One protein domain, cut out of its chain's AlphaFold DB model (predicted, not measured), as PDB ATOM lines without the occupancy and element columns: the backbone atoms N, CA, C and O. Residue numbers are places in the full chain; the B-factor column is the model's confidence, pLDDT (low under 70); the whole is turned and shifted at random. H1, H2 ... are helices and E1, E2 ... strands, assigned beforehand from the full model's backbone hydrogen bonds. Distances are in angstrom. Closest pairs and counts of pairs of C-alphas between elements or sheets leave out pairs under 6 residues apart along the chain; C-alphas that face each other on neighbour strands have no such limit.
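What this domain is: This is residues 2 to 77 of the 194 residues of an uncharacterized protein of Oceanospirillaceae bacterium (UniProt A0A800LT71). Little regular structure is here: a two-stranded hairpin, E1 and E2, has the short helix H2 packed over it and helix H1 near E1, with long loops besides. The printed part has 76 residues, 25 in named elements, in the order H1, H2, E1, E2; the class is mixed and the sheet antiparallel. It is compact, radius of gyration of the C-alphas 12.8 A, spanning 36 by 28 by 16 A.

Where its parts are: Find C-alpha 19 at (74.383, 124.034, 162.922); H1 runs to residue 26. H2 follows, residues 32 to 37. E1, residues 47 to 52, covers 16.6 A; E2, residues 57 to 61, covers 13.7 A and ends at (82.845, 113.070, 159.617).

How they stand to each other: In the hairpin, look for N 49 and O 60, 2.8 A apart. The closest C-alphas of H2 and E2, Leu 33 and Val 58, are 6.0 A apart. H1 and H2 are close but not clearly touching: C-alphas 25 and 35, the closest, are 7.1 A apart. H1 and E2 are apart. Every O i to N i+4 pair is within hydrogen-bond range in H2, 3 of 4 in H1.

The domain as a whole: The printed part has no cut, and no link is long. Residues 7 to 13 have pLDDT under 70.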
ATOM      1  N   THR A   2      82.812 121.386 162.878       93.56
ATOM      2  CA  THR A   2      83.651 122.216 161.987       93.56
ATOM      3  C   THR A   2      83.309 121.946 160.520       93.56
ATOM      4  O   THR A   2      82.669 120.946 160.192       93.56
ATOM      5  N   ASN A   3      83.700 122.855 159.624       92.69
ATOM      6  CA  ASN A   3      83.648 122.604 158.182       92.69
ATOM      7  C   ASN A   3      84.712 121.568 157.785       92.69
ATOM      8  O   ASN A   3      85.804 121.586 158.343       92.69
ATOM      9  N   PHE A   4      84.452 120.751 156.765       92.31
ATOM     10  CA  PHE A   4      85.489 119.943 156.120       92.31
ATOM     11  C   PHE A   4      85.937 120.606 154.812       92.31
ATOM     12  O   PHE A   4      85.154 120.780 153.877       92.31
ATOM     13  N   ARG A   5      87.214 120.981 154.730       90.25
ATOM     14  CA  ARG A   5      87.821 121.654 153.583       90.25
ATOM     15  C   ARG A   5      88.049 120.650 152.457       90.25
ATOM     16  O   ARG A   5      89.019 119.901 152.443       90.25
ATOM     17  N   ARG A   6      87.152 120.688 151.482       77.56
ATOM     18  CA  ARG A   6      87.358 120.207 150.115       77.56
ATOM     19  C   ARG A   6      87.184 121.425 149.214       77.56
ATOM     20  O   ARG A   6      86.355 122.279 149.530       77.56
ATOM     21  N   GLY A   7      87.970 121.541 148.144       64.69
ATOM     22  CA  GLY A   7      87.828 122.626 147.164       64.69
ATOM     23  C   GLY A   7      86.383 122.776 146.657       64.69
ATOM     24  O   GLY A   7      85.528 121.944 146.941       64.69
ATOM     25  N   PHE A   8      86.102 123.821 145.873       54.34
ATOM     26  CA  PHE A   8      84.747 124.275 145.488       54.34
ATOM     27  C   PHE A   8      83.804 123.253 144.803       54.34
ATOM     28  O   PHE A   8      82.684 123.599 144.438       54.34
ATOM     29  N   LYS A   9      84.193 121.987 144.637       52.16
ATOM     30  CA  LYS A   9      83.338 120.909 144.132       52.16
ATOM     31  C   LYS A   9      82.491 120.302 145.258       52.16
ATOM     32  O   LYS A   9      82.744 119.180 145.689       52.16
ATOM     33  N   SER A  10      81.467 121.021 145.720       53.53
ATOM     34  CA  SER A  10      80.284 120.340 146.267       53.53
ATOM     35  C   SER A  10      79.318 120.083 145.106       53.53
ATOM     36  O   SER A  10      78.928 121.043 144.447       53.53
ATOM     37  N   PRO A  11      78.968 118.821 144.797       51.78
ATOM     38  CA  PRO A  11      78.161 118.482 143.622       51.78
ATOM     39  C   PRO A  11      76.697 118.958 143.705       51.78
ATOM     40  O   PRO A  11      75.996 118.931 142.699       51.78
ATOM     41  N   SER A  12      76.244 119.448 144.861       57.56
ATOM     42  CA  SER A  12      74.955 120.122 145.044       57.56
ATOM     43  C   SER A  12      75.017 121.067 146.253       57.56
ATOM     44  O   SER A  12      75.818 120.829 147.166       57.56
ATOM     45  N   PRO A  13      74.194 122.130 146.309       66.38
ATOM     46  CA  PRO A  13      74.020 122.890 147.541       66.38
ATOM     47  C   PRO A  13      73.502 121.956 148.643       66.38
ATOM     48  O   PRO A  13      72.599 121.149 148.413       66.38
ATOM     49  N   ALA A  14      74.104 122.034 149.830       70.31
ATOM     50  CA  ALA A  14      73.604 121.312 150.993       70.31
ATOM     51  C   ALA A  14      72.219 121.847 151.366       70.31
ATOM     52  O   ALA A  14      72.014 123.060 151.389       70.31
ATOM     53  N   LEU A  15      71.286 120.944 151.665       78.75
ATOM     54  CA  LEU A  15      69.917 121.317 152.018       78.75
ATOM     55  C   LEU A  15      69.829 121.822 153.462       78.75
ATOM     56  O   LEU A  15      68.985 122.663 153.765       78.75
ATOM     57  N   TYR A  16      70.733 121.361 154.336       86.06
ATOM     58  CA  TYR A  16      70.750 121.733 155.748       86.06
ATOM     59  C   TYR A  16      72.064 122.376 156.195       86.06
ATOM     60  O   TYR A  16      73.164 122.029 155.757       86.06
ATOM     61  N   SER A  17      71.937 123.314 157.137       90.31
ATOM     62  CA  SER A  17      73.077 123.881 157.855       90.31
ATOM     63  C   SER A  17      73.627 122.874 158.864       90.31
ATOM     64  O   SER A  17      72.875 122.317 159.663       90.31
ATOM     65  N   ARG A  18      74.960 122.749 158.915       91.94
ATOM     66  CA  ARG A  18      75.697 121.978 159.936       91.94
ATOM     67  C   ARG A  18      75.327 122.362 161.374       91.94
ATOM     68  O   ARG A  18      75.537 121.555 162.271       91.94
ATOM     69  N   GLY A  19      74.808 123.574 161.598       91.00
ATOM     70  CA  GLY A  19      74.383 124.034 162.922       91.00
ATOM     71  C   GLY A  19      73.288 123.166 163.553       91.00
ATOM     72  O   GLY A  19      73.295 123.002 164.769       91.00
ATOM     73  N   HIS A  20      72.419 122.543 162.744       91.81
ATOM     74  CA  HIS A  20      71.370 121.650 163.258       91.81
ATOM     75  C   HIS A  20      71.948 120.425 163.973       91.81
ATOM     76  O   HIS A  20      71.409 120.031 164.993       91.81
ATOM     77  N   LEU A  21      73.114 119.917 163.549       94.69
ATOM     78  CA  LEU A  21      73.769 118.774 164.201       94.69
ATOM     79  C   LEU A  21      74.004 119.003 165.700       94.69
ATOM     80  O   LEU A  21      73.862 118.081 166.497       94.69
ATOM     81  N   ALA A  22      74.384 120.227 166.083       94.69
ATOM     82  CA  ALA A  22      74.595 120.567 167.485       94.69
ATOM     83  C   ALA A  22      73.263 120.668 168.245       94.69
ATOM     84  O   ALA A  22      73.166 120.182 169.367       94.69
ATOM     85  N   LEU A  23      72.240 121.265 167.629       94.31
ATOM     86  CA  LEU A  23      70.914 121.425 168.231       94.31
ATOM     87  C   LEU A  23      70.217 120.077 168.440       94.31
ATOM     88  O   LEU A  23      69.698 119.825 169.525       94.31
ATOM     89  N   ASP A  24      70.257 119.205 167.436       95.12
ATOM     90  CA  ASP A  24      69.650 117.875 167.473       95.12
ATOM     91  C   ASP A  24      70.306 117.010 168.555       95.12
ATOM     92  O   ASP A  24      69.614 116.353 169.331       95.12
ATOM     93  N   PHE A  25      71.639 117.063 168.670       96.62
ATOM     94  CA  PHE A  25      72.367 116.336 169.711       96.62
ATOM     95  C   PHE A  25      72.043 116.841 171.123       96.62
ATOM     96  O   PHE A  25      71.869 116.035 172.036       96.62
ATOM     97  N   LEU A  26      71.945 118.162 171.310       95.19
ATOM     98  CA  LEU A  26      71.630 118.772 172.608       95.19
ATOM     99  C   LEU A  26      70.162 118.589 173.020       95.19
ATOM    100  O   LEU A  26      69.840 118.716 174.199       95.19
ATOM    101  N   SER A  27      69.281 118.286 172.067       96.00
ATOM    102  CA  SER A  27      67.842 118.101 172.292       96.00
ATOM    103  C   SER A  27      67.461 116.656 172.648       96.00
ATOM    104  O   SER A  27      66.283 116.357 172.833       96.00
ATOM    105  N   GLN A  28      68.439 115.753 172.753       94.00
ATOM    106  CA  GLN A  28      68.252 114.340 173.091       94.00
ATOM    107  C   GLN A  28      69.161 113.912 174.260       94.00
ATOM    108  O   GLN A  28      70.056 114.647 174.666       94.00
ATOM    109  N   THR A  29      68.924 112.723 174.823       91.56
ATOM    110  CA  THR A  29      69.626 112.205 176.021       91.56
ATOM    111  C   THR A  29      70.313 110.849 175.812       91.56
ATOM    112  O   THR A  29      70.815 110.249 176.763       91.56
ATOM    113  N   GLY A  30      70.314 110.340 174.582       94.25
ATOM    114  CA  GLY A  30      70.982 109.108 174.181       94.25
ATOM    115  C   GLY A  30      72.498 109.255 174.021       94.25
ATOM    116  O   GLY A  30      73.058 110.352 174.075       94.25
ATOM    117  N   ALA A  31      73.157 108.110 173.821       96.50
ATOM    118  CA  ALA A  31      74.607 108.016 173.679       96.50
ATOM    119  C   ALA A  31      75.113 108.714 172.406       96.50
ATOM    120  O   ALA A  31      74.506 108.598 171.335       96.50
ATOM    121  N   GLY A  32      76.274 109.365 172.503       96.69
ATOM    122  CA  GLY A  32      76.893 110.096 171.395       96.69
ATOM    123  C   GLY A  32      77.181 109.213 170.182       96.69
ATOM    124  O   GLY A  32      76.973 109.636 169.043       96.69
ATOM    125  N   LEU A  33      77.583 107.959 170.413       97.38
ATOM    126  CA  LEU A  33      77.886 107.019 169.335       97.38
ATOM    127  C   LEU A  33      76.624 106.614 168.568       97.38
ATOM    128  O   LEU A  33      76.635 106.603 167.338       97.38
ATOM    129  N   ALA A  34      75.532 106.338 169.284       97.06
ATOM    130  CA  ALA A  34      74.252 105.991 168.677       97.06
ATOM    131  C   ALA A  34      73.696 107.161 167.853       97.06
ATOM    132  O   ALA A  34      73.269 106.959 166.716       97.06
ATOM    133  N   PHE A  35      73.778 108.388 168.382       97.06
ATOM    134  CA  PHE A  35      73.422 109.593 167.634       97.06
ATOM    135  C   PHE A  35      74.246 109.703 166.344       97.06
ATOM    136  O   PHE A  35      73.682 109.838 165.263       97.06
ATOM    137  N   ALA A  36      75.573 109.579 166.434       96.31
ATOM    138  CA  ALA A  36      76.457 109.706 165.279       96.31
ATOM    139  C   ALA A  36      76.233 108.620 164.212       96.31
ATOM    140  O   ALA A  36      76.380 108.898 163.023       96.31
ATOM    141  N   GLN A  37      75.879 107.396 164.619       95.94
ATOM    142  CA  GLN A  37      75.558 106.286 163.714       95.94
ATOM    143  C   GLN A  37      74.222 106.469 162.986       95.94
ATOM    144  O   GLN A  37      74.076 105.971 161.874       95.94
ATOM    145  N   ALA A  38      73.272 107.185 163.590       95.00
ATOM    146  CA  ALA A  38      71.954 107.451 163.020       95.00
ATOM    147  C   ALA A  38      71.903 108.704 162.120       95.00
ATOM    148  O   ALA A  38      70.843 109.030 161.589       95.00
ATOM    149  N   LEU A  39      73.016 109.434 161.958       92.69
ATOM    150  CA  LEU A  39      73.047 110.671 161.176       92.69
ATOM    151  C   LEU A  39      72.877 110.425 159.672       92.69
ATOM    152  O   LEU A  39      73.729 109.823 159.015       92.69
ATOM    153  N   GLU A  40      71.853 111.049 159.096       89.94
ATOM    154  CA  GLU A  40      71.674 111.160 157.649       89.94
ATOM    155  C   GLU A  40      72.531 112.303 157.086       89.94
ATOM    156  O   GLU A  40      72.172 113.482 157.122       89.94
ATOM    157  N   THR A  41      73.716 111.967 156.573       88.19
ATOM    158  CA  THR A  41      74.731 112.969 156.189       88.19
ATOM    159  C   THR A  41      74.696 113.401 154.723       88.19
ATOM    160  O   THR A  41      75.406 114.334 154.345       88.19
ATOM    161  N   THR A  42      73.868 112.755 153.898       85.06
ATOM    162  CA  THR A  42      73.783 112.976 152.441       85.06
ATOM    163  C   THR A  42      73.318 114.381 152.064       85.06
ATOM    164  O   THR A  42      73.675 114.887 151.003       85.06
ATOM    165  N   GLN A  43      72.561 115.034 152.945       86.50
ATOM    166  CA  GLN A  43      72.005 116.372 152.731       86.50
ATOM    167  C   GLN A  43      72.854 117.494 153.356       86.50
ATOM    168  O   GLN A  43      72.496 118.673 153.268       86.50
ATOM    169  N   LEU A  44      73.988 117.142 153.972       88.69
ATOM    170  CA  LEU A  44      74.888 118.059 154.662       88.69
ATOM    171  C   LEU A  44      76.173 118.275 153.860       88.69
ATOM    172  O   LEU A  44      76.791 117.340 153.356       88.69
ATOM    173  N   ALA A  45      76.636 119.524 153.815       90.00
ATOM    174  CA  ALA A  45      77.982 119.825 153.340       90.00
ATOM    175  C   ALA A  45      79.037 119.174 154.251       90.00
ATOM    176  O   ALA A  45      78.764 118.880 155.415       90.00
ATOM    177  N   GLY A  46      80.256 119.013 153.728       90.94
ATOM    178  CA  GLY A  46      81.387 118.424 154.449       90.94
ATOM    179  C   GLY A  46      81.551 118.978 155.870       90.94
ATOM    180  O   GLY A  46      81.612 120.198 156.057       90.94
ATOM    181  N   PHE A  47      81.642 118.098 156.865       93.75
ATOM    182  CA  PHE A  47      81.806 118.469 158.268       93.75
ATOM    183  C   PHE A  47      82.707 117.506 159.039       93.75
ATOM    184  O   PHE A  47      82.889 116.353 158.656       93.75
ATOM    185  N   ASN A  48      83.202 117.993 160.176       95.62
ATOM    186  CA  ASN A  48      83.666 117.166 161.285       95.62
ATOM    187  C   ASN A  48      82.813 117.442 162.525       95.62
ATOM    188  O   ASN A  48      82.399 118.583 162.769       95.62
ATOM    189  N   LEU A  49      82.565 116.414 163.326       96.06
ATOM    190  CA  LEU A  49      81.735 116.487 164.517       96.06
ATOM    191  C   LEU A  49      82.433 115.772 165.677       96.06
ATOM    192  O   LEU A  49      82.878 114.637 165.535       96.06
ATOM    193  N   LEU A  50      82.531 116.476 166.804       96.94
ATOM    194  CA  LEU A  50      82.925 115.937 168.100       96.94
ATOM    195  C   LEU A  50      81.705 116.029 169.012       96.94
ATOM    196  O   LEU A  50      81.111 117.106 169.114       96.94
ATOM    197  N   LEU A  51      81.335 114.910 169.623       96.88
ATOM    198  CA  LEU A  51      80.198 114.777 170.526       96.88
ATOM    199  C   LEU A  51      80.696 114.252 171.861       96.88
ATOM    200  O   LEU A  51      81.387 113.241 171.901       96.88
ATOM    201  N   TRP A  52      80.332 114.928 172.940       94.69
ATOM    202  CA  TRP A  52      80.611 114.479 174.296       94.69
ATOM    203  C   TRP A  52      79.283 114.303 175.021       94.69
ATOM    204  O   TRP A  52      78.541 115.271 175.187       94.69
ATOM    205  N   ASP A  53      78.971 113.078 175.436       92.75
ATOM    206  CA  ASP A  53      77.712 112.726 176.113       92.75
ATOM    207  C   ASP A  53      77.864 112.582 177.641       92.75
ATOM    208  O   ASP A  53      77.003 112.023 178.319       92.75
ATOM    209  N   ASN A  54      78.957 113.122 178.193       88.25
ATOM    210  CA  ASN A  54      79.436 112.946 179.570       88.25
ATOM    211  C   ASN A  54      80.106 111.609 179.895       88.25
ATOM    212  O   ASN A  54      80.639 111.500 181.004       88.25
ATOM    213  N   LYS A  55      80.141 110.653 178.960       88.94
ATOM    214  CA  LYS A  55      80.831 109.367 179.115       88.94
ATOM    215  C   LYS A  55      81.936 109.187 178.083       88.94
ATOM    216  O   LYS A  55      83.065 108.893 178.453       88.94
ATOM    217  N   GLU A  56      81.610 109.385 176.811       93.50
ATOM    218  CA  GLU A  56      82.486 109.089 175.683       93.50
ATOM    219  C   GLU A  56      82.619 110.301 174.758       93.50
ATOM    220  O   GLU A  56      81.669 111.061 174.537       93.50
ATOM    221  N   LEU A  57      83.821 110.482 174.198       96.81
ATOM    222  CA  LEU A  57      84.082 111.483 173.171       96.81
ATOM    223  C   LEU A  57      84.001 110.794 171.820       96.81
ATOM    224  O   LEU A  57      84.834 109.957 171.500       96.81
ATOM    225  N   VAL A  58      83.004 111.142 171.022       97.75
ATOM    226  CA  VAL A  58      82.754 110.517 169.727       97.75
ATOM    227  C   VAL A  58      83.148 111.468 168.614       97.75
ATOM    228  O   VAL A  58      82.731 112.627 168.592       97.75
ATOM    229  N   PHE A  59      83.922 110.961 167.661       97.44
ATOM    230  CA  PHE A  59      84.237 111.651 166.421       97.44
ATOM    231  C   PHE A  59      83.466 111.042 165.251       97.44
ATOM    232  O   PHE A  59      83.423 109.822 165.081       97.44
ATOM    233  N   CYS A  60      82.901 111.892 164.394       95.62
ATOM    234  CA  CYS A  60      82.424 111.482 163.077       95.62
ATOM    235  C   CYS A  60      82.613 112.588 162.027       95.62
ATOM    236  O   CYS A  60      82.756 113.774 162.332       95.62
ATOM    237  N   SER A  61      82.637 112.185 160.760       94.75
ATOM    238  CA  SER A  61      82.845 113.070 159.617       94.75
ATOM    239  C   SER A  61      82.156 112.485 158.389       94.75
ATOM    240  O   SER A  61      82.220 111.278 158.174       94.75
ATOM    241  N   ASN A  62      81.542 113.330 157.555       91.81
ATOM    242  CA  ASN A  62      81.144 112.959 156.186       91.81
ATOM    243  C   ASN A  62      82.168 113.448 155.134       91.81
ATOM    244  O   ASN A  62      82.007 113.253 153.926       91.81
ATOM    245  N   GLY A  63      83.239 114.104 155.598       86.88
ATOM    246  CA  GLY A  63      84.352 114.597 154.794       86.88
ATOM    247  C   GLY A  63      85.488 113.586 154.607       86.88
ATOM    248  O   GLY A  63      86.372 113.793 153.774       86.88
ATOM    249  N   ALA A  64      85.446 112.451 155.296       80.56
ATOM    250  CA  ALA A  64      86.329 111.311 155.080       80.56
ATOM    251  C   ALA A  64      85.520 110.012 155.204       80.56
ATOM    252  O   ALA A  64      84.485 110.017 155.870       80.56
ATOM    253  N   PRO A  65      85.938 108.902 154.569       76.19
ATOM    254  CA  PRO A  65      85.261 107.610 154.681       76.19
ATOM    255  C   PRO A  65      85.566 106.949 156.037       76.19
ATOM    256  O   PRO A  65      86.140 105.867 156.110       76.19
ATOM    257  N   THR A  66      85.222 107.629 157.128       81.81
ATOM    258  CA  THR A  66      85.452 107.189 158.505       81.81
ATOM    259  C   THR A  66      84.118 106.904 159.172       81.81
ATOM    260  O   THR A  66      83.227 107.753 159.156       81.81
ATOM    261  N   LYS A  67      83.980 105.723 159.778       91.06
ATOM    262  CA  LYS A  67      82.816 105.421 160.617       91.06
ATOM    263  C   LYS A  67      82.869 106.265 161.898       91.06
ATOM    264  O   LYS A  67      83.974 106.558 162.357       91.06
ATOM    265  N   PRO A  68      81.714 106.626 162.486       96.00
ATOM    266  CA  PRO A  68      81.678 107.171 163.835       96.00
ATOM    267  C   PRO A  68      82.423 106.263 164.815       96.00
ATOM    268  O   PRO A  68      82.238 105.043 164.775       96.00
ATOM    269  N   ALA A  69      83.253 106.848 165.672       96.38
ATOM    270  CA  ALA A  69      84.071 106.107 166.625       96.38
ATOM    271  C   ALA A  69      84.229 106.873 167.939       96.38
ATOM    272  O   ALA A  69      84.291 108.105 167.943       96.38
ATOM    273  N   VAL A  70      84.315 106.124 169.038       97.88
ATOM    274  CA  VAL A  70      84.758 106.640 170.336       97.88
ATOM    275  C   VAL A  70      86.259 106.907 170.251       97.88
ATOM    276  O   VAL A  70      87.008 106.105 169.696       97.88
ATOM    277  N   LEU A  71      86.684 108.065 170.746       97.06
ATOM    278  CA  LEU A  71      88.082 108.442 170.854       97.06
ATOM    279  C   LEU A  71      88.643 107.917 172.171       97.06
ATOM    280  O   LEU A  71      88.168 108.278 173.247       97.06
ATOM    281  N   GLU A  72      89.690 107.106 172.061       96.44
ATOM    282  CA  GLU A  72      90.480 106.654 173.204       96.44
ATOM    283  C   GLU A  72      91.225 107.830 173.855       96.44
ATOM    284  O   GLU A  72      91.498 108.828 173.173       96.44
ATOM    285  N   PRO A  73      91.612 107.728 175.140       94.38
ATOM    286  CA  PRO A  73      92.431 108.740 175.797       94.38
ATOM    287  C   PRO A  73      93.683 109.082 174.977       94.38
ATOM    288  O   PRO A  73      94.467 108.205 174.615       94.38
ATOM    289  N   GLY A  74      93.882 110.367 174.679       93.06
ATOM    290  CA  GLY A  74      94.994 110.802 173.840       93.06
ATOM    291  C   GLY A  74      94.950 112.279 173.467       93.06
ATOM    292  O   GLY A  74      94.046 113.021 173.856       93.06
ATOM    293  N   LEU A  75      95.955 112.700 172.697       93.69
ATOM    294  CA  LEU A  75      96.098 114.063 172.197       93.69
ATOM    295  C   LEU A  75      95.665 114.147 170.730       93.69
ATOM    296  O   LEU A  75      96.385 113.699 169.830       93.69
ATOM    297  N   TYR A  76      94.532 114.808 170.500       95.50
ATOM    298  CA  TYR A  76      93.952 115.006 169.175       95.50
ATOM    299  C   TYR A  76      93.972 116.478 168.777       95.50
ATOM    300  O   TYR A  76      93.722 117.363 169.595       95.50
ATOM    301  N   ALA A  77      94.192 116.745 167.493       95.38
ATOM    302  CA  ALA A  77      93.929 118.043 166.893       95.38
ATOM    303  C   ALA A  77      92.877 117.917 165.792       95.38
ATOM    304  O   ALA A  77      92.862 116.966 165.005       95.38
TER     305      ALA A  77